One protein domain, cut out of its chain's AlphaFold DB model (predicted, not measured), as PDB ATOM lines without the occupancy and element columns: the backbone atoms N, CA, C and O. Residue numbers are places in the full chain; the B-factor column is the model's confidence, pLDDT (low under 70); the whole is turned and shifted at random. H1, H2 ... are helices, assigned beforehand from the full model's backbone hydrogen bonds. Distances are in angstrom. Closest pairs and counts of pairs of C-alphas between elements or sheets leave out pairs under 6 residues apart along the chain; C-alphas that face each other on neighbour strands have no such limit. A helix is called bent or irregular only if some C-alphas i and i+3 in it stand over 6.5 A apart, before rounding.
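This is residues 239 to 410 of the 437 residues of the protein "RNase III domain-containing protein" of Sistotremastrum suecicum HHB10207 ss-3 (UniProt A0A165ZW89). This is a compact body of crossed helices, with H8 and H11 in its middle: H11 crosses H8 near one end and H5 farther along, while H1 lies side by side with H8. H12 adjoins H1 and H2 on the one hand and H5 and H7 on the other; the turn through H6, between H5 and H7, makes one end of the longest axis, and H10 lies at the other. The printed part has 172 residues with twelve named helices, H1 to H12 in chain order, and no named strand; the class is all helix. The radius of gyration of the C-alphas is 15.7 A, and the spans are 51 by 37 by 31 A.

H1, residues 247 to 259, is followed by H2, residues 261 to 267; the two are close but not clearly touching, with the C-alphas of Ala 257 and Leu 264 closest at 7.6 A. H3, residues 269 to 272, meets H2 only through their link, and H4, residues 275 to 278, meets H3 only through theirs. H5, residues 293 to 313, has a kink of 41 degrees near residue 300 and is only just irregular, with C-alphas 295 and 298 6.9 A apart. H6, residues 317 to 321, meets H5 only through their link. H7, residues 325 to 339, only just touches H5, with 3 pairs of C-alphas within 8 A, the closest those of Lys 305 and Leu 336 at 6.9 A. H8, residues 342 to 351, touches H1 at a shallow tilt of 10 degrees, the same way; their closest C-alphas, those of Arg 254 and Ala 347, are 5.6 A apart. H9, residues 354 to 357, and H10, residues 361 to 365, touch only at the corner, with the C-alphas of His 355 and Lys 364 closest at 5.0 A. H11, residues 369 to 385, is a hub touching four helices: H3, H5, H8 and H9. It is about perpendicular to H5, at 81 degrees, with the C-alphas of Gly 300 and Gly 381 closest at 3.6 A. With residues 369 to 376 alone it touches H8 at a steep tilt of 67 degrees, the C-alphas of Gly 346 and Leu 372 being closest at 4.5 A. H12, residues 395 to 409, is the other hub, touching H1, H2, H5 and H7; it is about perpendicular to H7, at 85 degrees, with the C-alphas of Leu 335 and Ala 405 closest at 6.1 A. Every O i to N i+4 pair is within hydrogen-bond range in H1, H2, H8, H10 and H11. The counts are 14 of 17 in H5, 9 of 11 in H7, 10 of 11 in H12 and 0 of 1 in H6, where 2 of 2 O i to N i+3 pairs are within range; H3, H4 and H9 are too short for an i+4 pair.

H1 begins at C-alpha 247, (188.594, 211.660, 197.230), and is 18.4 A long from first to last C-alpha. H5 measures 29.8 A, H7 20.8 A, H8 14.0 A, H11 24.4 A and H12 20.0 A. H11 begins at C-alpha 369, (203.060, 211.314, 197.980). H12 ends at C-alpha 409, (185.678, 225.057, 200.533).

The two C-alphas farthest apart, those of Glu 323 and Asp 361, are 52.0 A from each other. The printed part has no cut. The link from H4 to H5, residues 279 to 292, is long. The mean pLDDT of the printed part is 91.2, and residues 239 to 245 are under 70.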
ATOM      1  N   ASP A 239     200.408 207.839 210.235       54.16
ATOM      2  CA  ASP A 239     199.094 207.596 210.844       54.16
ATOM      3  C   ASP A 239     198.447 208.851 211.463       54.16
ATOM      4  O   ASP A 239     197.224 208.896 211.631       54.16
ATOM      5  N   ASP A 240     199.235 209.883 211.780       51.62
ATOM      6  CA  ASP A 240     198.724 211.151 212.318       51.62
ATOM      7  C   ASP A 240     198.078 212.015 211.221       51.62
ATOM      8  O   ASP A 240     197.246 212.889 211.493       51.62
ATOM      9  N   TRP A 241     198.393 211.716 209.958       54.19
ATOM     10  CA  TRP A 241     197.932 212.448 208.788       54.19
ATOM     11  C   TRP A 241     196.612 211.854 208.303       54.19
ATOM     12  O   TRP A 241     196.544 210.909 207.519       54.19
ATOM     13  N   LYS A 242     195.509 212.416 208.798       54.50
ATOM     14  CA  LYS A 242     194.166 212.023 208.363       54.50
ATOM     15  C   LYS A 242     193.936 212.521 206.941       54.50
ATOM     16  O   LYS A 242     193.971 213.729 206.722       54.50
ATOM     17  N   ASN A 243     193.590 211.620 206.019       54.34
ATOM     18  CA  ASN A 243     193.024 211.980 204.713       54.34
ATOM     19  C   ASN A 243     191.825 212.907 204.949       54.34
ATOM     20  O   ASN A 243     190.773 212.509 205.456       54.34
ATOM     21  N   GLY A 244     192.068 214.199 204.750       50.19
ATOM     22  CA  GLY A 244     191.289 215.240 205.398       50.19
ATOM     23  C   GLY A 244     189.921 215.473 204.771       50.19
ATOM     24  O   GLY A 244     189.034 216.036 205.412       50.19
ATOM     25  N   LYS A 245     189.738 215.019 203.539       63.03
ATOM     26  CA  LYS A 245     188.566 215.271 202.708       63.03
ATOM     27  C   LYS A 245     188.258 214.041 201.855       63.03
ATOM     28  O   LYS A 245     189.048 213.098 201.808       63.03
ATOM     29  N   ASP A 246     187.078 214.043 201.251       76.62
ATOM     30  CA  ASP A 246     186.666 213.075 200.235       76.62
ATOM     31  C   ASP A 246     187.657 213.027 199.054       76.62
ATOM     32  O   ASP A 246     188.436 213.957 198.828       76.62
ATOM     33  N   ALA A 247     187.657 211.907 198.326       84.56
ATOM     34  CA  ALA A 247     188.594 211.660 197.230       84.56
ATOM     35  C   ALA A 247     188.474 212.697 196.102       84.56
ATOM     36  O   ALA A 247     189.487 213.052 195.504       84.56
ATOM     37  N   ASP A 248     187.272 213.226 195.863       87.56
ATOM     38  CA  ASP A 248     187.006 214.194 194.797       87.56
ATOM     39  C   ASP A 248     187.721 215.522 195.063       87.56
ATOM     40  O   ASP A 248     188.378 216.064 194.174       87.56
ATOM     41  N   SER A 249     187.692 215.999 196.311       87.75
ATOM     42  CA  SER A 249     188.449 217.183 196.740       87.75
ATOM     43  C   SER A 249     189.960 217.020 196.529       87.75
ATOM     44  O   SER A 249     190.641 217.955 196.110       87.75
ATOM     45  N   VAL A 250     190.506 215.831 196.812       88.12
ATOM     46  CA  VAL A 250     191.934 215.541 196.602       88.12
ATOM     47  C   VAL A 250     192.265 215.498 195.111       88.12
ATOM     48  O   VAL A 250     193.254 216.102 194.702       88.12
ATOM     49  N   CYS A 251     191.443 214.829 194.298       89.38
ATOM     50  CA  CYS A 251     191.607 214.790 192.844       89.38
ATOM     51  C   CYS A 251     191.589 216.198 192.242       89.38
ATOM     52  O   CYS A 251     192.521 216.552 191.526       89.38
ATOM     53  N   PHE A 252     190.615 217.033 192.624       92.75
ATOM     54  CA  PHE A 252     190.545 218.422 192.171       92.75
ATOM     55  C   PHE A 252     191.835 219.190 192.473       92.75
ATOM     56  O   PHE A 252     192.370 219.861 191.598       92.75
ATOM     57  N   MET A 253     192.370 219.081 193.694       94.00
ATOM     58  CA  MET A 253     193.606 219.781 194.060       94.00
ATOM     59  C   MET A 253     194.825 219.294 193.267       94.00
ATOM     60  O   MET A 253     195.701 220.100 192.951       94.00
ATOM     61  N   ARG A 254     194.894 217.998 192.934       94.50
ATOM     62  CA  ARG A 254     195.961 217.446 192.082       94.50
ATOM     63  C   ARG A 254     195.868 218.009 190.668       94.50
ATOM     64  O   ARG A 254     196.868 218.503 190.152       94.50
ATOM     65  N   ASP A 255     194.676 217.985 190.081       94.50
ATOM     66  CA  ASP A 255     194.432 218.515 188.738       94.50
ATOM     67  C   ASP A 255     194.709 220.023 188.687       94.50
ATOM     68  O   ASP A 255     195.372 220.507 187.771       94.50
ATOM     69  N   PHE A 256     194.294 220.756 189.723       94.62
ATOM     70  CA  PHE A 256     194.579 222.178 189.884       94.62
ATOM     71  C   PHE A 256     196.087 222.460 189.953       94.62
ATOM     72  O   PHE A 256     196.565 223.397 189.312       94.62
ATOM     73  N   ALA A 257     196.857 221.656 190.696       96.88
ATOM     74  CA  ALA A 257     198.310 221.804 190.754       96.88
ATOM     75  C   ALA A 257     198.948 221.609 189.367       96.88
ATOM     76  O   ALA A 257     199.779 222.420 188.957       96.88
ATOM     77  N   VAL A 258     198.510 220.595 188.613       97.25
ATOM     78  CA  VAL A 258     198.979 220.340 187.240       97.25
ATOM     79  C   VAL A 258     198.619 221.499 186.303       97.25
ATOM     80  O   VAL A 258     199.489 222.000 185.589       97.25
ATOM     81  N   GLU A 259     197.373 221.982 186.334       96.38
ATOM     82  CA  GLU A 259     196.919 223.130 185.528       96.38
ATOM     83  C   GLU A 259     197.767 224.383 185.801       96.38
ATOM     84  O   GLU A 259     198.064 225.162 184.893       96.38
ATOM     85  N   ARG A 260     198.192 224.570 187.055       96.38
ATOM     86  CA  ARG A 260     198.967 225.732 187.510       96.38
ATOM     87  C   ARG A 260     200.471 225.484 187.578       96.38
ATOM     88  O   ARG A 260     201.180 226.339 188.103       96.38
ATOM     89  N   SER A 261     200.975 224.387 187.010       96.44
ATOM     90  CA  SER A 261     202.373 223.950 187.151       96.44
ATOM     91  C   SER A 261     203.404 225.045 186.847       96.44
ATOM     92  O   SER A 261     204.310 225.267 187.647       96.44
ATOM     93  N   VAL A 262     203.238 225.789 185.745       96.44
ATOM     94  CA  VAL A 262     204.155 226.888 185.374       96.44
ATOM     95  C   VAL A 262     204.165 227.981 186.447       96.44
ATOM     96  O   VAL A 262     205.219 228.336 186.961       96.44
ATOM     97  N   ALA A 263     202.983 228.453 186.856       95.25
ATOM     98  CA  ALA A 263     202.867 229.487 187.879       95.25
ATOM     99  C   ALA A 263     203.399 229.014 189.241       95.25
ATOM    100  O   ALA A 263     204.014 229.799 189.959       95.25
ATOM    101  N   LEU A 264     203.191 227.744 189.599       95.25
ATOM    102  CA  LEU A 264     203.748 227.165 190.819       95.25
ATOM    103  C   LEU A 264     205.276 227.148 190.770       95.25
ATOM    104  O   LEU A 264     205.902 227.568 191.735       95.25
ATOM    105  N   GLN A 265     205.875 226.713 189.660       96.25
ATOM    106  CA  GLN A 265     207.331 226.685 189.504       96.25
ATOM    107  C   GLN A 265     207.946 228.086 189.563       96.25
ATOM    108  O   GLN A 265     208.950 228.264 190.249       96.25
ATOM    109  N   ASP A 266     207.330 229.068 188.901       95.06
ATOM    110  CA  ASP A 266     207.825 230.445 188.875       95.06
ATOM    111  C   ASP A 266     207.742 231.098 190.264       95.06
ATOM    112  O   ASP A 266     208.729 231.630 190.768       95.06
ATOM    113  N   ASN A 267     206.578 231.017 190.919       95.31
ATOM    114  CA  ASN A 267     206.357 231.663 192.219       95.31
ATOM    115  C   ASN A 267     206.969 230.876 193.390       95.31
ATOM    116  O   ASN A 267     207.289 231.454 194.423       95.31
ATOM    117  N   GLY A 268     207.131 229.560 193.246       95.75
ATOM    118  CA  GLY A 268     207.735 228.678 194.244       95.75
ATOM    119  C   GLY A 268     209.229 228.432 194.032       95.75
ATOM    120  O   GLY A 268     209.824 227.667 194.790       95.75
ATOM    121  N   ALA A 269     209.864 229.069 193.042       95.88
ATOM    122  CA  ALA A 269     211.303 228.954 192.806       95.88
ATOM    123  C   ALA A 269     212.160 229.187 194.071       95.88
ATOM    124  O   ALA A 269     213.088 228.398 194.286       95.88
ATOM    125  N   PRO A 270     211.846 230.154 194.966       95.81
ATOM    126  CA  PRO A 270     212.616 230.348 196.196       95.81
ATOM    127  C   PRO A 270     212.640 229.127 197.130       95.81
ATOM    128  O   PRO A 270     213.628 228.936 197.829       95.81
ATOM    129  N   LEU A 271     211.620 228.256 197.104       96.25
ATOM    130  CA  LEU A 271     211.600 227.009 197.890       96.25
ATOM    131  C   LEU A 271     212.629 225.980 197.399       96.25
ATOM    132  O   LEU A 271     213.029 225.092 198.148       96.25
ATOM    133  N   ARG A 272     213.051 226.069 196.134       95.12
ATOM    134  CA  ARG A 272     214.021 225.144 195.527       95.12
ATOM    135  C   ARG A 272     215.457 225.598 195.745       95.12
ATOM    136  O   ARG A 272     216.350 224.761 195.856       95.12
ATOM    137  N   THR A 273     215.670 226.913 195.798       94.12
ATOM    138  CA  THR A 273     216.995 227.543 195.856       94.12
ATOM    139  C   THR A 273     217.918 226.937 196.922       94.12
ATOM    140  O   THR A 273     219.047 226.588 196.567       94.12
ATOM    141  N   PRO A 274     217.474 226.718 198.178       92.62
ATOM    142  CA  PRO A 274     218.341 226.165 199.219       92.62
ATOM    143  C   PRO A 274     218.872 224.758 198.912       92.62
ATOM    144  O   PRO A 274     219.957 224.391 199.356       92.62
ATOM    145  N   PHE A 275     218.159 223.950 198.122       93.19
ATOM    146  CA  PHE A 275     218.578 222.572 197.838       93.19
ATOM    147  C   PHE A 275     219.710 222.468 196.820       93.19
ATOM    148  O   PHE A 275     220.406 221.453 196.778       93.19
ATOM    149  N   HIS A 276     219.963 223.522 196.042       92.00
ATOM    150  CA  HIS A 276     221.139 223.564 195.174       92.00
ATOM    151  C   HIS A 276     222.452 223.585 195.969       92.00
ATOM    152  O   HIS A 276     223.477 223.146 195.448       92.00
ATOM    153  N   THR A 277     222.424 224.050 197.222       91.19
ATOM    154  CA  THR A 277     223.584 224.070 198.125       91.19
ATOM    155  C   THR A 277     223.493 223.009 199.222       91.19
ATOM    156  O   THR A 277     224.511 222.397 199.541       91.19
ATOM    157  N   ALA A 278     222.300 222.735 199.762       90.56
ATOM    158  CA  ALA A 278     222.097 221.748 200.829       90.56
ATOM    159  C   ALA A 278     222.271 220.285 200.366       90.56
ATOM    160  O   ALA A 278     222.551 219.406 201.182       90.56
ATOM    161  N   GLY A 279     222.138 220.012 199.063       93.62
ATOM    162  CA  GLY A 279     222.321 218.684 198.476       93.62
ATOM    163  C   GLY A 279     221.029 217.870 198.367       93.62
ATOM    164  O   GLY A 279     219.927 218.411 198.339       93.62
ATOM    165  N   PHE A 280     221.173 216.545 198.262       96.25
ATOM    166  CA  PHE A 280     220.060 215.635 197.978       96.25
ATOM    167  C   PHE A 280     219.430 215.056 199.254       96.25
ATOM    168  O   PHE A 280     220.135 214.574 200.141       96.25
ATOM    169  N   MET A 281     218.098 215.024 199.299       96.19
ATOM    170  CA  MET A 281     217.272 214.483 200.377       96.19
ATOM    171  C   MET A 281     217.344 212.945 200.438       96.19
ATOM    172  O   MET A 281     216.890 212.264 199.505       96.19
ATOM    173  N   PRO A 282     217.877 212.358 201.527       95.06
ATOM    174  CA  PRO A 282     217.879 210.921 201.728       95.06
ATOM    175  C   PRO A 282     216.554 210.467 202.346       95.06
ATOM    176  O   PRO A 282     216.111 211.007 203.357       95.06
ATOM    177  N   PHE A 283     215.961 209.408 201.797       92.31
ATOM    178  CA  PHE A 283     214.795 208.756 202.391       92.31
ATOM    179  C   PHE A 283     215.119 207.328 202.836       92.31
ATOM    180  O   PHE A 283     215.731 206.524 202.115       92.31
ATOM    181  N   SER A 284     214.694 207.012 204.059       90.38
ATOM    182  CA  SER A 284     214.835 205.689 204.664       90.38
ATOM    183  C   SER A 284     213.954 204.643 203.968       90.38
ATOM    184  O   SER A 284     213.046 204.963 203.204       90.38
ATOM    185  N   LYS A 285     214.161 203.356 204.283       86.75
ATOM    186  CA  LYS A 285     213.293 202.267 203.784       86.75
ATOM    187  C   LYS A 285     211.826 202.421 204.206       86.75
ATOM    188  O   LYS A 285     210.950 201.897 203.533       86.75
ATOM    189  N   LYS A 286     211.569 203.128 205.311       86.38
ATOM    190  CA  LYS A 286     210.223 203.465 205.794       86.38
ATOM    191  C   LYS A 286     209.714 204.799 205.230       86.38
ATOM    192  O   LYS A 286     208.783 205.360 205.784       86.38
ATOM    193  N   GLN A 287     210.353 205.328 204.182       87.50
ATOM    194  CA  GLN A 287     209.992 206.584 203.513       87.50
ATOM    195  C   GLN A 287     210.062 207.838 204.404       87.50
ATOM    196  O   GLN A 287     209.587 208.899 204.013       87.50
ATOM    197  N   GLY A 288     210.671 207.749 205.589       88.94
ATOM    198  CA  GLY A 288     210.987 208.920 206.407       88.94
ATOM    199  C   GLY A 288     212.198 209.662 205.849       88.94
ATOM    200  O   GLY A 288     213.192 209.009 205.497       88.94
ATOM    201  N   LEU A 289     212.099 210.988 205.772       90.06
ATOM    202  CA  LEU A 289     213.197 211.892 205.438       90.06
ATOM    203  C   LEU A 289     214.312 211.756 206.486       90.06
ATOM    204  O   LEU A 289     214.036 211.667 207.680       90.06
ATOM    205  N   GLY A 290     215.561 211.677 206.036       87.94
ATOM    206  CA  GLY A 290     216.737 211.557 206.898       87.94
ATOM    207  C   GLY A 290     217.385 212.902 207.230       87.94
ATOM    208  O   GLY A 290     217.109 213.925 206.604       87.94
ATOM    209  N   ALA A 291     218.285 212.894 208.213       86.50
ATOM    210  CA  ALA A 291     219.122 214.046 208.542       86.50
ATOM    211  C   ALA A 291     220.052 214.438 207.363       86.50
ATOM    212  O   ALA A 291     220.447 213.560 206.589       86.50
ATOM    213  N   PRO A 292     220.417 215.730 207.220       89.25
ATOM    214  CA  PRO A 292     220.012 216.860 208.075       89.25
ATOM    215  C   PRO A 292     218.596 217.390 207.779       89.25
ATOM    216  O   PRO A 292     218.017 218.108 208.583       89.25
ATOM    217  N   PHE A 293     218.001 217.001 206.650       91.12
ATOM    218  CA  PHE A 293     216.732 217.538 206.145       91.12
ATOM    219  C   PHE A 293     215.537 217.328 207.085       91.12
ATOM    220  O   PHE A 293     214.675 218.198 207.194       91.12
ATOM    221  N   ALA A 294     215.504 216.200 207.797       88.06
ATOM    222  CA  ALA A 294     214.448 215.880 208.757       88.06
ATOM    223  C   ALA A 294     214.298 216.915 209.888       88.06
ATOM    224  O   ALA A 294     213.193 217.091 210.397       88.06
ATOM    225  N   HIS A 295     215.377 217.616 210.264       88.06
ATOM    226  CA  HIS A 295     215.344 218.621 211.340       88.06
ATOM    227  C   HIS A 295     214.496 219.837 210.967       88.06
ATOM    228  O   HIS A 295     213.906 220.461 211.837       88.06
ATOM    229  N   LYS A 296     214.353 220.114 209.666       91.75
ATOM    230  CA  LYS A 296     213.586 221.256 209.153       91.75
ATOM    231  C   LYS A 296     212.082 221.016 209.084       91.75
ATOM    232  O   LYS A 296     211.329 221.948 208.818       91.75
ATOM    233  N   LEU A 297     211.619 219.781 209.298       91.56
ATOM    234  CA  LEU A 297     210.206 219.437 209.118       91.56
ATOM    235  C   LEU A 297     209.296 220.170 210.108       91.56
ATOM    236  O   LEU A 297     208.233 220.645 209.726       91.56
ATOM    237  N   SER A 298     209.716 220.283 211.366       90.88
ATOM    238  CA  SER A 298     208.902 220.900 212.415       90.88
ATOM    239  C   SER A 298     208.715 222.403 212.180       90.88
ATOM    240  O   SER A 298     207.579 222.875 212.127       90.88
ATOM    241  N   CYS A 299     209.803 223.146 211.947       92.75
ATOM    242  CA  CYS A 299     209.717 224.571 211.617       92.75
ATOM    243  C   CYS A 299     208.998 224.799 210.279       92.75
ATOM    244  O   CYS A 299     208.134 225.670 210.177       92.75
ATOM    245  N   GLY A 300     209.304 223.985 209.264       94.94
ATOM    246  CA  GLY A 300     208.685 224.083 207.946       94.94
ATOM    247  C   GLY A 300     207.172 223.865 207.958       94.94
ATOM    248  O   GLY A 300     206.455 224.536 207.220       94.94
ATOM    249  N   GLU A 301     206.664 222.976 208.817       95.00
ATOM    250  CA  GLU A 301     205.224 222.736 208.958       95.00
ATOM    251  C   GLU A 301     204.520 223.966 209.538       95.00
ATOM    252  O   GLU A 301     203.518 224.421 208.981       95.00
ATOM    253  N   ALA A 302     205.040 224.508 210.641       94.88
ATOM    254  CA  ALA A 302     204.453 225.676 211.288       94.88
ATOM    255  C   ALA A 302     204.528 226.918 210.393       94.88
ATOM    256  O   ALA A 302     203.531 227.626 210.233       94.88
ATOM    257  N   PHE A 303     205.659 227.114 209.708       95.69
ATOM    258  CA  PHE A 303     205.812 228.159 208.700       95.69
ATOM    259  C   PHE A 303     204.774 228.019 207.584       95.69
ATOM    260  O   PHE A 303     204.103 228.987 207.240       95.69
ATOM    261  N   LEU A 304     204.589 226.811 207.043       96.25
ATOM    262  CA  LEU A 304     203.626 226.561 205.973       96.25
ATOM    263  C   LEU A 304     202.187 226.886 206.410       96.25
ATOM    264  O   LEU A 304     201.439 227.491 205.640       96.25
ATOM    265  N   LYS A 305     201.793 226.544 207.645       96.62
ATOM    266  CA  LYS A 305     200.474 226.925 208.189       96.62
ATOM    267  C   LYS A 305     200.321 228.444 208.265       96.62
ATOM    268  O   LYS A 305     199.315 228.976 207.789       96.62
ATOM    269  N   LEU A 306     201.320 229.129 208.824       96.12
ATOM    270  CA  LEU A 306     201.326 230.585 208.957       96.12
ATOM    271  C   LEU A 306     201.290 231.276 207.587       96.12
ATOM    272  O   LEU A 306     200.520 232.214 207.394       96.12
ATOM    273  N   ALA A 307     202.048 230.781 206.611       95.69
ATOM    274  CA  ALA A 307     202.112 231.348 205.270       95.69
ATOM    275  C   ALA A 307     200.801 231.163 204.487       95.69
ATOM    276  O   ALA A 307     200.349 232.094 203.819       95.69
ATOM    277  N   LEU A 308     200.129 230.012 204.619       96.12
ATOM    278  CA  LEU A 308     198.786 229.804 204.059       96.12
ATOM    279  C   LEU A 308     197.754 230.745 204.694       96.12
ATOM    280  O   LEU A 308     196.904 231.294 203.991       96.12
ATOM    281  N   PHE A 309     197.831 230.957 206.011       96.44
ATOM    282  CA  PHE A 309     196.977 231.928 206.696       96.44
ATOM    283  C   PHE A 309     197.255 233.362 206.233       96.44
ATOM    284  O   PHE A 309     196.317 234.085 205.897       96.44
ATOM    285  N   ALA A 310     198.525 233.760 206.142       94.31
ATOM    286  CA  ALA A 310     198.929 235.079 205.662       94.31
ATOM    287  C   ALA A 310     198.451 235.327 204.220       94.31
ATOM    288  O   ALA A 310     197.848 236.365 203.948       94.31
ATOM    289  N   ALA A 311     198.622 234.349 203.325       93.38
ATOM    290  CA  ALA A 311     198.124 234.415 201.952       93.38
ATOM    291  C   ALA A 311     196.593 234.563 201.896       93.38
ATOM    292  O   ALA A 311     196.069 235.387 201.145       93.38
ATOM    293  N   PHE A 312     195.852 233.830 202.735       93.38
ATOM    294  CA  PHE A 312     194.403 234.005 202.845       93.38
ATOM    295  C   PHE A 312     194.022 235.402 203.366       93.38
ATOM    296  O   PHE A 312     193.097 236.030 202.842       93.38
ATOM    297  N   MET A 313     194.735 235.916 204.370       93.31
ATOM    298  CA  MET A 313     194.415 237.183 205.031       93.31
ATOM    299  C   MET A 313     194.896 238.434 204.292       93.31
ATOM    300  O   MET A 313     194.421 239.525 204.606       93.31
ATOM    301  N   ARG A 314     195.774 238.300 203.293       87.50
ATOM    302  CA  ARG A 314     196.461 239.417 202.622       87.50
ATOM    303  C   ARG A 314     195.543 240.547 202.153       87.50
ATOM    304  O   ARG A 314     195.873 241.721 202.284       87.50
ATOM    305  N   THR A 315     194.371 240.209 201.626       84.44
ATOM    306  CA  THR A 315     193.366 241.184 201.164       84.44
ATOM    307  C   THR A 315     192.161 241.294 202.103       84.44
ATOM    308  O   THR A 315     191.151 241.903 201.758       84.44
ATOM    309  N   ARG A 316     192.253 240.698 203.299       90.62
ATOM    310  CA  ARG A 316     191.131 240.447 204.219       90.62
ATOM    311  C   ARG A 316     191.399 240.879 205.658       90.62
ATOM    312  O   ARG A 316     190.668 240.483 206.558       90.62
ATOM    313  N   TYR A 317     192.385 241.744 205.897       90.38
ATOM    314  CA  TYR A 317     192.673 242.274 207.239       90.38
ATOM    315  C   TYR A 317     191.477 242.971 207.907       90.38
ATOM    316  O   TYR A 317     191.403 243.027 209.132       90.38
ATOM    317  N   TYR A 318     190.503 243.461 207.132       90.88
ATOM    318  CA  TYR A 318     189.262 244.011 207.685       90.88
ATOM    319  C   TYR A 318     188.464 242.980 208.506       90.88
ATOM    320  O   TYR A 318     187.726 243.378 209.407       90.88
ATOM    321  N   LEU A 319     188.639 241.675 208.250       93.50
ATOM    322  CA  LEU A 319     187.950 240.603 208.971       93.50
ATOM    323  C   LEU A 319     188.321 240.544 210.455       93.50
ATOM    324  O   LEU A 319     187.497 240.096 211.240       93.50
ATOM    325  N   TYR A 320     189.482 241.058 210.880       94.81
ATOM    326  CA  TYR A 320     189.798 241.175 212.315       94.81
ATOM    327  C   TYR A 320     188.792 242.044 213.075       94.81
ATOM    328  O   TYR A 320     188.612 241.872 214.274       94.81
ATOM    329  N   PHE A 321     188.125 242.969 212.384       93.88
ATOM    330  CA  PHE A 321     187.174 243.909 212.973       93.88
ATOM    331  C   PHE A 321     185.740 243.683 212.474       93.88
ATOM    332  O   PHE A 321     184.905 244.574 212.619       93.88
ATOM    333  N   HIS A 322     185.456 242.524 211.871       93.81
ATOM    334  CA  HIS A 322     184.148 242.172 211.319       93.81
ATOM    335  C   HIS A 322     183.660 240.836 211.895       93.81
ATOM    336  O   HIS A 322     184.462 239.931 212.104       93.81
ATOM    337  N   GLU A 323     182.351 240.678 212.103       91.19
ATOM    338  CA  GLU A 323     181.761 239.461 212.698       91.19
ATOM    339  C   GLU A 323     182.067 238.196 211.879       91.19
ATOM    340  O   GLU A 323     182.283 237.113 212.420       91.19
ATOM    341  N   ASP A 324     182.172 238.324 210.553       90.50
ATOM    342  CA  ASP A 324     182.580 237.207 209.689       90.50
ATOM    343  C   ASP A 324     184.005 236.702 209.967       90.50
ATOM    344  O   ASP A 324     184.316 235.553 209.641       90.50
ATOM    345  N   GLY A 325     184.855 237.510 210.608       91.62
ATOM    346  CA  GLY A 325     186.180 237.104 211.067       91.62
ATOM    347  C   GLY A 325     186.151 235.917 212.023       91.62
ATOM    348  O   GLY A 325     187.037 235.065 211.972       91.62
ATOM    349  N   GLU A 326     185.095 235.771 212.825       92.19
ATOM    350  CA  GLU A 326     184.957 234.651 213.766       92.19
ATOM    351  C   GLU A 326     184.808 233.299 213.049       92.19
ATOM    352  O   GLU A 326     185.178 232.247 213.577       92.19
ATOM    353  N   LYS A 327     184.324 233.312 211.799       93.88
ATOM    354  CA  LYS A 327     184.168 232.110 210.964       93.88
ATOM    355  C   LYS A 327     185.480 231.690 210.299       93.88
ATOM    356  O   LYS A 327     185.598 230.534 209.878       93.88
ATOM    357  N   VAL A 328     186.464 232.590 210.213       95.00
ATOM    358  CA  VAL A 328     187.741 232.344 209.528       95.00
ATOM    359  C   VAL A 328     188.508 231.203 210.188       95.00
ATOM    360  O   VAL A 328     189.007 230.341 209.477       95.00
ATOM    361  N   ALA A 329     188.539 231.120 211.522       93.44
ATOM    362  CA  ALA A 329     189.259 230.054 212.231       93.44
ATOM    363  C   ALA A 329     188.776 228.644 211.823       93.44
ATOM    364  O   ALA A 329     189.569 227.747 211.519       93.44
ATOM    365  N   ASN A 330     187.454 228.455 211.735       92.62
ATOM    366  CA  ASN A 330     186.855 227.189 211.303       92.62
ATOM    367  C   ASN A 330     187.133 226.896 209.823       92.62
ATOM    368  O   ASN A 330     187.451 225.758 209.465       92.62
ATOM    369  N   TYR A 331     187.036 227.915 208.968       94.25
ATOM    370  CA  TYR A 331     187.369 227.789 207.551       94.25
ATOM    371  C   TYR A 331     188.837 227.394 207.352       94.25
ATOM    372  O   TYR A 331     189.119 226.414 206.663       94.25
ATOM    373  N   MET A 332     189.760 228.095 208.013       95.44
ATOM    374  CA  MET A 332     191.197 227.852 207.917       95.44
ATOM    375  C   MET A 332     191.579 226.477 208.455       95.44
ATOM    376  O   MET A 332     192.379 225.786 207.835       95.44
ATOM    377  N   THR A 333     190.925 225.998 209.515       92.44
ATOM    378  CA  THR A 333     191.074 224.605 209.967       92.44
ATOM    379  C   THR A 333     190.709 223.606 208.856       92.44
ATOM    380  O   THR A 333     191.404 222.609 208.647       92.44
ATOM    381  N   GLY A 334     189.634 223.872 208.106       91.50
ATOM    382  CA  GLY A 334     189.236 223.074 206.945       91.50
ATOM    383  C   GLY A 334     190.219 223.164 205.772       91.50
ATOM    384  O   GLY A 334     190.504 222.139 205.149       91.50
ATOM    385  N   LEU A 335     190.747 224.363 205.504       94.00
ATOM    386  CA  LEU A 335     191.751 224.635 204.472       94.00
ATOM    387  C   LEU A 335     193.054 223.906 204.769       94.00
ATOM    388  O   LEU A 335     193.504 223.120 203.938       94.00
ATOM    389  N   LEU A 336     193.614 224.095 205.965       94.25
ATOM    390  CA  LEU A 336     194.843 223.433 206.388       94.25
ATOM    391  C   LEU A 336     194.679 221.914 206.320       94.25
ATOM    392  O   LEU A 336     195.524 221.245 205.745       94.25
ATOM    393  N   ARG A 337     193.554 221.358 206.789       90.25
ATOM    394  CA  ARG A 337     193.289 219.911 206.713       90.25
ATOM    395  C   ARG A 337     193.254 219.360 205.279       90.25
ATOM    396  O   ARG A 337     193.616 218.202 205.074       90.25
ATOM    397  N   LEU A 338     192.776 220.137 204.308       90.69
ATOM    398  CA  LEU A 338     192.783 219.746 202.895       90.69
ATOM    399  C   LEU A 338     194.195 219.847 202.310       90.69
ATOM    400  O   LEU A 338     194.693 218.869 201.745       90.69
ATOM    401  N   VAL A 339     194.827 221.015 202.469       93.94
ATOM    402  CA  VAL A 339     196.148 221.310 201.907       93.94
ATOM    403  C   VAL A 339     197.178 220.337 202.460       93.94
ATOM    404  O   VAL A 339     197.824 219.673 201.664       93.94
ATOM    405  N   PHE A 340     197.233 220.148 203.782       92.94
ATOM    406  CA  PHE A 340     198.124 219.207 204.469       92.94
ATOM    407  C   PHE A 340     197.750 217.729 204.281       92.94
ATOM    408  O   PHE A 340     198.270 216.876 204.985       92.94
ATOM    409  N   SER A 341     196.874 217.347 203.352       90.44
ATOM    410  CA  SER A 341     196.801 215.923 203.004       90.44
ATOM    411  C   SER A 341     198.054 215.523 202.202       90.44
ATOM    412  O   SER A 341     198.456 216.273 201.307       90.44
ATOM    413  N   PRO A 342     198.685 214.356 202.462       91.81
ATOM    414  CA  PRO A 342     199.926 213.981 201.780       91.81
ATOM    415  C   PRO A 342     199.815 213.975 200.253       91.81
ATOM    416  O   PRO A 342     200.744 214.389 199.572       91.81
ATOM    417  N   ALA A 343     198.662 213.569 199.716       92.12
ATOM    418  CA  ALA A 343     198.402 213.582 198.279       92.12
ATOM    419  C   ALA A 343     198.347 215.003 197.689       92.12
ATOM    420  O   ALA A 343     198.805 215.215 196.569       92.12
ATOM    421  N   VAL A 344     197.804 215.978 198.431       94.06
ATOM    422  CA  VAL A 344     197.694 217.369 197.969       94.06
ATOM    423  C   VAL A 344     199.039 218.078 198.068       94.06
ATOM    424  O   VAL A 344     199.530 218.555 197.045       94.06
ATOM    425  N   LEU A 345     199.688 218.092 199.243       95.31
ATOM    426  CA  LEU A 345     201.047 218.648 199.360       95.31
ATOM    427  C   LEU A 345     202.021 217.946 198.414       95.31
ATOM    428  O   LEU A 345     202.859 218.606 197.801       95.31
ATOM    429  N   GLY A 346     201.885 216.626 198.268       95.88
ATOM    430  CA  GLY A 346     202.702 215.829 197.370       95.88
ATOM    431  C   GLY A 346     202.578 216.279 195.914       95.88
ATOM    432  O   GLY A 346     203.593 216.451 195.244       95.88
ATOM    433  N   ALA A 347     201.361 216.560 195.442       96.81
ATOM    434  CA  ALA A 347     201.141 217.076 194.094       96.81
ATOM    435  C   ALA A 347     201.782 218.454 193.879       96.81
ATOM    436  O   ALA A 347     202.506 218.638 192.904       96.81
ATOM    437  N   PHE A 348     201.612 219.397 194.813       98.00
ATOM    438  CA  PHE A 348     202.284 220.699 194.715       98.00
ATOM    439  C   PHE A 348     203.814 220.564 194.728       98.00
ATOM    440  O   PHE A 348     204.492 221.201 193.926       98.00
ATOM    441  N   ALA A 349     204.373 219.700 195.579       98.19
ATOM    442  CA  ALA A 349     205.811 219.417 195.608       98.19
ATOM    443  C   ALA A 349     206.326 218.777 194.317       98.19
ATOM    444  O   ALA A 349     207.446 219.059 193.879       98.19
ATOM    445  N   PHE A 350     205.524 217.900 193.711       98.31
ATOM    446  CA  PHE A 350     205.856 217.276 192.440       98.31
ATOM    447  C   PHE A 350     205.922 218.320 191.324       98.31
ATOM    448  O   PHE A 350     206.901 218.347 190.575       98.31
ATOM    449  N   GLU A 351     204.938 219.217 191.258       98.06
ATOM    450  CA  GLU A 351     204.916 220.299 190.273       98.06
ATOM    451  C   GLU A 351     206.041 221.315 190.493       98.06
ATOM    452  O   GLU A 351     206.658 221.752 189.524       98.06
ATOM    453  N   LEU A 352     206.423 221.574 191.747       97.19
ATOM    454  CA  LEU A 352     207.630 222.334 192.101       97.19
ATOM    455  C   LEU A 352     208.954 221.620 191.790       97.19
ATOM    456  O   LEU A 352     210.020 222.191 192.016       97.19
ATOM    457  N   LYS A 353     208.922 220.381 191.291       97.75
ATOM    458  CA  LYS A 353     210.119 219.580 190.988       97.75
ATOM    459  C   LYS A 353     211.012 219.326 192.207       97.75
ATOM    460  O   LYS A 353     212.225 219.187 192.080       97.75
ATOM    461  N   LEU A 354     210.429 219.211 193.402       98.00
ATOM    462  CA  LEU A 354     211.204 218.884 194.609       98.00
ATOM    463  C   LEU A 354     211.764 217.451 194.585       98.00
ATOM    464  O   LEU A 354     212.757 217.168 195.252       98.00
ATOM    465  N   HIS A 355     211.173 216.561 193.781       97.94
ATOM    466  CA  HIS A 355     211.673 215.200 193.579       97.94
ATOM    467  C   HIS A 355     213.042 215.148 192.889       97.94
ATOM    468  O   HIS A 355     213.770 214.184 193.108       97.94
ATOM    469  N   ASP A 356     213.444 216.175 192.130       97.62
ATOM    470  CA  ASP A 356     214.771 216.232 191.495       97.62
ATOM    471  C   ASP A 356     215.910 216.183 192.524       97.62
ATOM    472  O   ASP A 356     217.009 215.703 192.237       97.62
ATOM    473  N   PHE A 357     215.625 216.627 193.751       97.69
ATOM    474  CA  PHE A 357     216.562 216.650 194.864       97.69
ATOM    475  C   PHE A 357     216.547 215.360 195.693       97.69
ATOM    476  O   PHE A 357     217.155 215.323 196.756       97.69
ATOM    477  N   PHE A 358     215.887 214.282 195.262       97.81
ATOM    478  CA  PHE A 358     215.929 213.008 195.995       97.81
ATOM    479  C   PHE A 358     217.234 212.256 195.708       97.81
ATOM    480  O   PHE A 358     217.783 212.345 194.616       97.81
ATOM    481  N   VAL A 359     217.752 211.484 196.670       96.81
ATOM    482  CA  VAL A 359     219.015 210.742 196.469       96.81
ATOM    483  C   VAL A 359     218.882 209.616 195.433       96.81
ATOM    484  O   VAL A 359     219.787 209.431 194.622       96.81
ATOM    485  N   LYS A 360     217.789 208.838 195.447       95.94
ATOM    486  CA  LYS A 360     217.644 207.656 194.577       95.94
ATOM    487  C   LYS A 360     216.896 207.996 193.293       95.94
ATOM    488  O   LYS A 360     215.755 208.437 193.354       95.94
ATOM    489  N   ASP A 361     217.465 207.666 192.136       95.31
ATOM    490  CA  ASP A 361     216.829 207.943 190.835       95.31
ATOM    491  C   ASP A 361     215.461 207.265 190.667       95.31
ATOM    492  O   ASP A 361     214.543 207.853 190.104       95.31
ATOM    493  N   SER A 362     215.274 206.066 191.229       94.44
ATOM    494  CA  SER A 362     213.962 205.405 191.237       94.44
ATOM    495  C   SER A 362     212.892 206.231 191.960       94.44
ATOM    496  O   SER A 362     211.738 206.249 191.543       94.44
ATOM    497  N   GLU A 363     213.283 206.916 193.039       94.50
ATOM    498  CA  GLU A 363     212.405 207.774 193.838       94.50
ATOM    499  C   GLU A 363     212.182 209.136 193.165       94.50
ATOM    500  O   GLU A 363     211.138 209.735 193.387       94.50
ATOM    501  N   LYS A 364     213.107 209.601 192.311       95.19
ATOM    502  CA  LYS A 364     212.900 210.794 191.470       95.19
ATOM    503  C   LYS A 364     211.834 210.553 190.404       95.19
ATOM    504  O   LYS A 364     210.987 211.408 190.179       95.19
ATOM    505  N   CYS A 365     211.874 209.390 189.750       93.38
ATOM    506  CA  CYS A 365     210.968 209.067 188.644       93.38
ATOM    507  C   CYS A 365     209.545 208.738 189.108       93.38
ATOM    508  O   CYS A 365     208.582 209.081 188.427       93.38
ATOM    509  N   VAL A 366     209.411 208.036 190.239       93.12
ATOM    510  CA  VAL A 366     208.113 207.625 190.794       93.12
ATOM    511  C   VAL A 366     208.083 207.933 192.295       93.12
ATOM    512  O   VAL A 366     208.144 207.020 193.126       93.12
ATOM    513  N   PRO A 367     208.055 209.224 192.667       93.06
ATOM    514  CA  PRO A 367     208.044 209.626 194.061       93.06
ATOM    515  C   PRO A 367     206.721 209.249 194.731       93.06
ATOM    516  O   PRO A 367     205.648 209.311 194.134       93.06
ATOM    517  N   ASN A 368     206.796 208.873 196.005       93.50
ATOM    518  CA  ASN A 368     205.613 208.645 196.826       93.50
ATOM    519  C   ASN A 368     205.072 209.980 197.373       93.50
ATOM    520  O   ASN A 368     205.858 210.828 197.802       93.50
ATOM    521  N   ASP A 369     203.745 210.127 197.441       93.06
ATOM    522  CA  ASP A 369     203.060 211.314 197.980       93.06
ATOM    523  C   ASP A 369     203.568 211.715 199.381       93.06
ATOM    524  O   ASP A 369     203.772 212.892 199.660       93.06
ATOM    525  N   TRP A 370     203.860 210.748 200.257       92.44
ATOM    526  CA  TRP A 370     204.408 210.997 201.595       92.44
ATOM    527  C   TRP A 370     205.832 211.568 201.576       92.44
ATOM    528  O   TRP A 370     206.181 212.419 202.396       92.44
ATOM    529  N   MET A 371     206.670 211.125 200.636       94.44
ATOM    530  CA  MET A 371     208.031 211.653 200.480       94.44
ATOM    531  C   MET A 371     207.994 213.081 199.937       94.44
ATOM    532  O   MET A 371     208.703 213.950 200.436       94.44
ATOM    533  N   LEU A 372     207.122 213.337 198.958       96.69
ATOM    534  CA  LEU A 372     206.895 214.669 198.399       96.69
ATOM    535  C   LEU A 372     206.297 215.639 199.423       96.69
ATOM    536  O   LEU A 372     206.709 216.792 199.481       96.69
ATOM    537  N   CYS A 373     205.374 215.169 200.263       95.38
ATOM    538  CA  CYS A 373     204.830 215.942 201.376       95.38
ATOM    539  C   CYS A 373     205.948 216.404 202.325       95.38
ATOM    540  O   CYS A 373     206.101 217.600 202.569       95.38
ATOM    541  N   GLN A 374     206.795 215.476 202.787       94.88
ATOM    542  CA  GLN A 374     207.959 215.817 203.615       94.88
ATOM    543  C   GLN A 374     208.929 216.756 202.887       94.88
ATOM    544  O   GLN A 374     209.460 217.672 203.506       94.88
ATOM    545  N   ALA A 375     209.137 216.566 201.580       97.00
ATOM    546  CA  ALA A 375     209.977 217.446 200.776       97.00
ATOM    547  C   ALA A 375     209.429 218.881 200.719       97.00
ATOM    548  O   ALA A 375     210.207 219.815 200.890       97.00
ATOM    549  N   MET A 376     208.112 219.072 200.558       97.62
ATOM    550  CA  MET A 376     207.477 220.400 200.607       97.62
ATOM    551  C   MET A 376     207.724 221.099 201.941       97.62
ATOM    552  O   MET A 376     208.114 222.263 201.991       97.62
ATOM    553  N   ILE A 377     207.480 220.378 203.033       96.44
ATOM    554  CA  ILE A 377     207.607 220.912 204.389       96.44
ATOM    555  C   ILE A 377     209.073 221.255 204.668       96.44
ATOM    556  O   ILE A 377     209.378 222.340 205.153       96.44
ATOM    557  N   CYS A 378     209.994 220.366 204.292       95.75
ATOM    558  CA  CYS A 378     211.427 220.607 204.394       95.75
ATOM    559  C   CYS A 378     211.858 221.833 203.574       95.75
ATOM    560  O   CYS A 378     212.631 222.650 204.070       95.75
ATOM    561  N   ALA A 379     211.320 222.003 202.361       97.25
ATOM    562  CA  ALA A 379     211.581 223.163 201.509       97.25
ATOM    563  C   ALA A 379     211.171 224.471 202.182       97.25
ATOM    564  O   ALA A 379     211.932 225.434 202.172       97.25
ATOM    565  N   CYS A 380     210.002 224.481 202.822       96.50
ATOM    566  CA  CYS A 380     209.532 225.615 203.609       96.50
ATOM    567  C   CYS A 380     210.472 225.921 204.786       96.50
ATOM    568  O   CYS A 380     210.816 227.077 205.004       96.50
ATOM    569  N   GLY A 381     210.936 224.892 205.505       95.06
ATOM    570  CA  GLY A 381     211.872 225.061 206.622       95.06
ATOM    571  C   GLY A 381     213.240 225.601 206.188       95.06
ATOM    572  O   GLY A 381     213.763 226.516 206.815       95.06
ATOM    573  N   TYR A 382     213.799 225.095 205.084       95.38
ATOM    574  CA  TYR A 382     215.051 225.618 204.526       95.38
ATOM    575  C   TYR A 382     214.904 227.027 203.963       95.38
ATOM    576  O   TYR A 382     215.805 227.843 204.137       95.38
ATOM    577  N   PHE A 383     213.806 227.322 203.267       94.69
ATOM    578  CA  PHE A 383     213.541 228.680 202.802       94.69
ATOM    579  C   PHE A 383     213.554 229.648 203.980       94.69
ATOM    580  O   PHE A 383     214.268 230.643 203.939       94.69
ATOM    581  N   GLU A 384     212.827 229.313 205.043       91.69
ATOM    582  CA  GLU A 384     212.728 230.171 206.211       91.69
ATOM    583  C   GLU A 384     214.077 230.361 206.911       91.69
ATOM    584  O   GLU A 384     214.438 231.484 207.254       91.69
ATOM    585  N   GLU A 385     214.875 229.298 207.042       91.50
ATOM    586  CA  GLU A 385     216.222 229.400 207.609       91.50
ATOM    587  C   GLU A 385     217.119 230.407 206.880       91.50
ATOM    588  O   GLU A 385     217.958 231.039 207.514       91.50
ATOM    589  N   ASN A 386     216.955 230.537 205.563       89.06
ATOM    590  CA  ASN A 386     217.828 231.340 204.711       89.06
ATOM    591  C   ASN A 386     217.249 232.721 204.368       89.06
ATOM    592  O   ASN A 386     217.875 233.455 203.603       89.06
ATOM    593  N   ASN A 387     216.054 233.059 204.863       84.75
ATOM    594  CA  ASN A 387     215.303 234.215 204.374       84.75
ATOM    595  C   ASN A 387     214.736 235.128 205.477       84.75
ATOM    596  O   ASN A 387     213.921 236.000 205.175       84.75
ATOM    597  N   ASP A 388     215.178 234.951 206.728       80.31
ATOM    598  CA  ASP A 388     214.924 235.847 207.869       80.31
ATOM    599  C   ASP A 388     213.465 236.333 207.963       80.31
ATOM    600  O   ASP A 388     213.193 237.538 207.972       80.31
ATOM    601  N   HIS A 389     212.497 235.411 207.986       77.19
ATOM    602  CA  HIS A 389     211.069 235.718 208.134       77.19
ATOM    603  C   HIS A 389     210.420 236.508 206.980       77.19
ATOM    604  O   HIS A 389     209.301 237.016 207.130       77.19
ATOM    605  N   GLN A 390     211.058 236.632 205.808       78.19
ATOM    606  CA  GLN A 390     210.486 237.348 204.657       78.19
ATOM    607  C   GLN A 390     209.427 236.508 203.914       78.19
ATOM    608  O   GLN A 390     209.604 236.099 202.761       78.19
ATOM    609  N   LEU A 391     208.279 236.308 204.571       77.44
ATOM    610  CA  LEU A 391     207.091 235.611 204.055       77.44
ATOM    611  C   LEU A 391     206.634 236.114 202.675       77.44
ATOM    612  O   LEU A 391     206.131 235.336 201.863       77.44
ATOM    613  N   SER A 392     206.842 237.402 202.387       82.69
ATOM    614  CA  SER A 392     206.352 238.064 201.175       82.69
ATOM    615  C   SER A 392     206.892 237.478 199.871       82.69
ATOM    616  O   SER A 392     206.236 237.595 198.837       82.69
ATOM    617  N   GLN A 393     208.047 236.803 199.892       87.19
ATOM    618  CA  GLN A 393     208.594 236.167 198.688       87.19
ATOM    619  C   GLN A 393     207.803 234.925 198.253       87.19
ATOM    620  O   GLN A 393     207.823 234.582 197.074       87.19
ATOM    621  N   LEU A 394     207.097 234.265 199.179       91.31
ATOM    622  CA  LEU A 394     206.275 233.083 198.891       91.31
ATOM    623  C   LEU A 394     204.774 233.367 198.906       91.31
ATOM    624  O   LEU A 394     203.990 232.473 198.588       91.31
ATOM    625  N   GLU A 395     204.358 234.593 199.230       89.75
ATOM    626  CA  GLU A 395     202.948 234.995 199.198       89.75
ATOM    627  C   GLU A 395     202.255 234.602 197.880       89.75
ATOM    628  O   GLU A 395     201.236 233.914 197.957       89.75
ATOM    629  N   PRO A 396     202.797 234.914 196.680       91.19
ATOM    630  CA  PRO A 396     202.133 234.553 195.425       91.19
ATOM    631  C   PRO A 396     201.972 233.039 195.242       91.19
ATOM    632  O   PRO A 396     200.969 232.573 194.703       91.19
ATOM    633  N   PHE A 397     202.946 232.255 195.710       95.31
ATOM    634  CA  PHE A 397     202.876 230.799 195.666       95.31
ATOM    635  C   PHE A 397     201.750 230.275 196.568       95.31
ATOM    636  O   PHE A 397     200.903 229.498 196.121       95.31
ATOM    637  N   PHE A 398     201.689 230.732 197.820       95.94
ATOM    638  CA  PHE A 398     200.665 230.284 198.764       95.94
ATOM    639  C   PHE A 398     199.267 230.809 198.430       95.94
ATOM    640  O   PHE A 398     198.290 230.109 198.690       95.94
ATOM    641  N   GLU A 399     199.142 231.970 197.783       93.81
ATOM    642  CA  GLU A 399     197.864 232.454 197.246       93.81
ATOM    643  C   GLU A 399     197.280 231.498 196.199       93.81
ATOM    644  O   GLU A 399     196.079 231.224 196.233       93.81
ATOM    645  N   ILE A 400     198.110 230.926 195.315       95.12
ATOM    646  CA  ILE A 400     197.667 229.912 194.341       95.12
ATOM    647  C   ILE A 400     197.135 228.670 195.071       95.12
ATOM    648  O   ILE A 400     196.073 228.151 194.721       95.12
ATOM    649  N   VAL A 401     197.836 228.210 196.113       96.31
ATOM    650  CA  VAL A 401     197.410 227.051 196.918       96.31
ATOM    651  C   VAL A 401     196.079 227.331 197.625       96.31
ATOM    652  O   VAL A 401     195.159 226.510 197.568       96.31
ATOM    653  N   VAL A 402     195.947 228.508 198.247       95.69
ATOM    654  CA  VAL A 402     194.718 228.958 198.917       95.69
ATOM    655  C   VAL A 402     193.564 229.093 197.923       95.69
ATOM    656  O   VAL A 402     192.452 228.681 198.250       95.69
ATOM    657  N   LEU A 403     193.800 229.596 196.705       93.62
ATOM    658  CA  LEU A 403     192.784 229.683 195.650       93.62
ATOM    659  C   LEU A 403     192.216 228.301 195.307       93.62
ATOM    660  O   LEU A 403     190.994 228.140 195.271       93.62
ATOM    661  N   GLY A 404     193.087 227.312 195.086       92.50
ATOM    662  CA  GLY A 404     192.669 225.938 194.799       92.50
ATOM    663  C   GLY A 404     191.831 225.353 195.934       92.50
ATOM    664  O   GLY A 404     190.727 224.857 195.710       92.50
ATOM    665  N   ALA A 405     192.300 225.497 197.178       92.56
ATOM    666  CA  ALA A 405     191.562 225.024 198.347       92.56
ATOM    667  C   ALA A 405     190.219 225.756 198.517       92.56
ATOM    668  O   ALA A 405     189.211 225.147 198.887       92.56
ATOM    669  N   ASN A 406     190.174 227.053 198.209       91.12
ATOM    670  CA  ASN A 406     188.957 227.835 198.310       91.12
ATOM    671  C   ASN A 406     187.902 227.448 197.265       91.12
ATOM    672  O   ASN A 406     186.715 227.496 197.580       91.12
ATOM    673  N   ALA A 407     188.304 227.023 196.065       89.19
ATOM    674  CA  ALA A 407     187.369 226.526 195.053       89.19
ATOM    675  C   ALA A 407     186.554 225.314 195.547       89.19
ATOM    676  O   ALA A 407     185.414 225.128 195.130       89.19
ATOM    677  N   ILE A 408     187.109 224.535 196.485       88.50
ATOM    678  CA  ILE A 408     186.426 223.411 197.142       88.50
ATOM    679  C   ILE A 408     185.634 223.872 198.372       88.50
ATOM    680  O   ILE A 408     184.507 223.431 198.596       88.50
ATOM    681  N   LEU A 409     186.235 224.715 199.218       88.00
ATOM    682  CA  LEU A 409     185.678 225.057 200.533       88.00
ATOM    683  C   LEU A 409     184.651 226.197 200.503       88.00
ATOM    684  O   LEU A 409     183.837 226.291 201.420       88.00
ATOM    685  N   GLY A 410     184.675 227.036 199.468       84.12
ATOM    686  CA  GLY A 410     183.626 228.008 199.173       84.12
ATOM    687  C   GLY A 410     183.557 229.218 200.111       84.12
ATOM    688  O   GLY A 410     182.460 229.584 200.536       84.12
TER     689      GLY A 410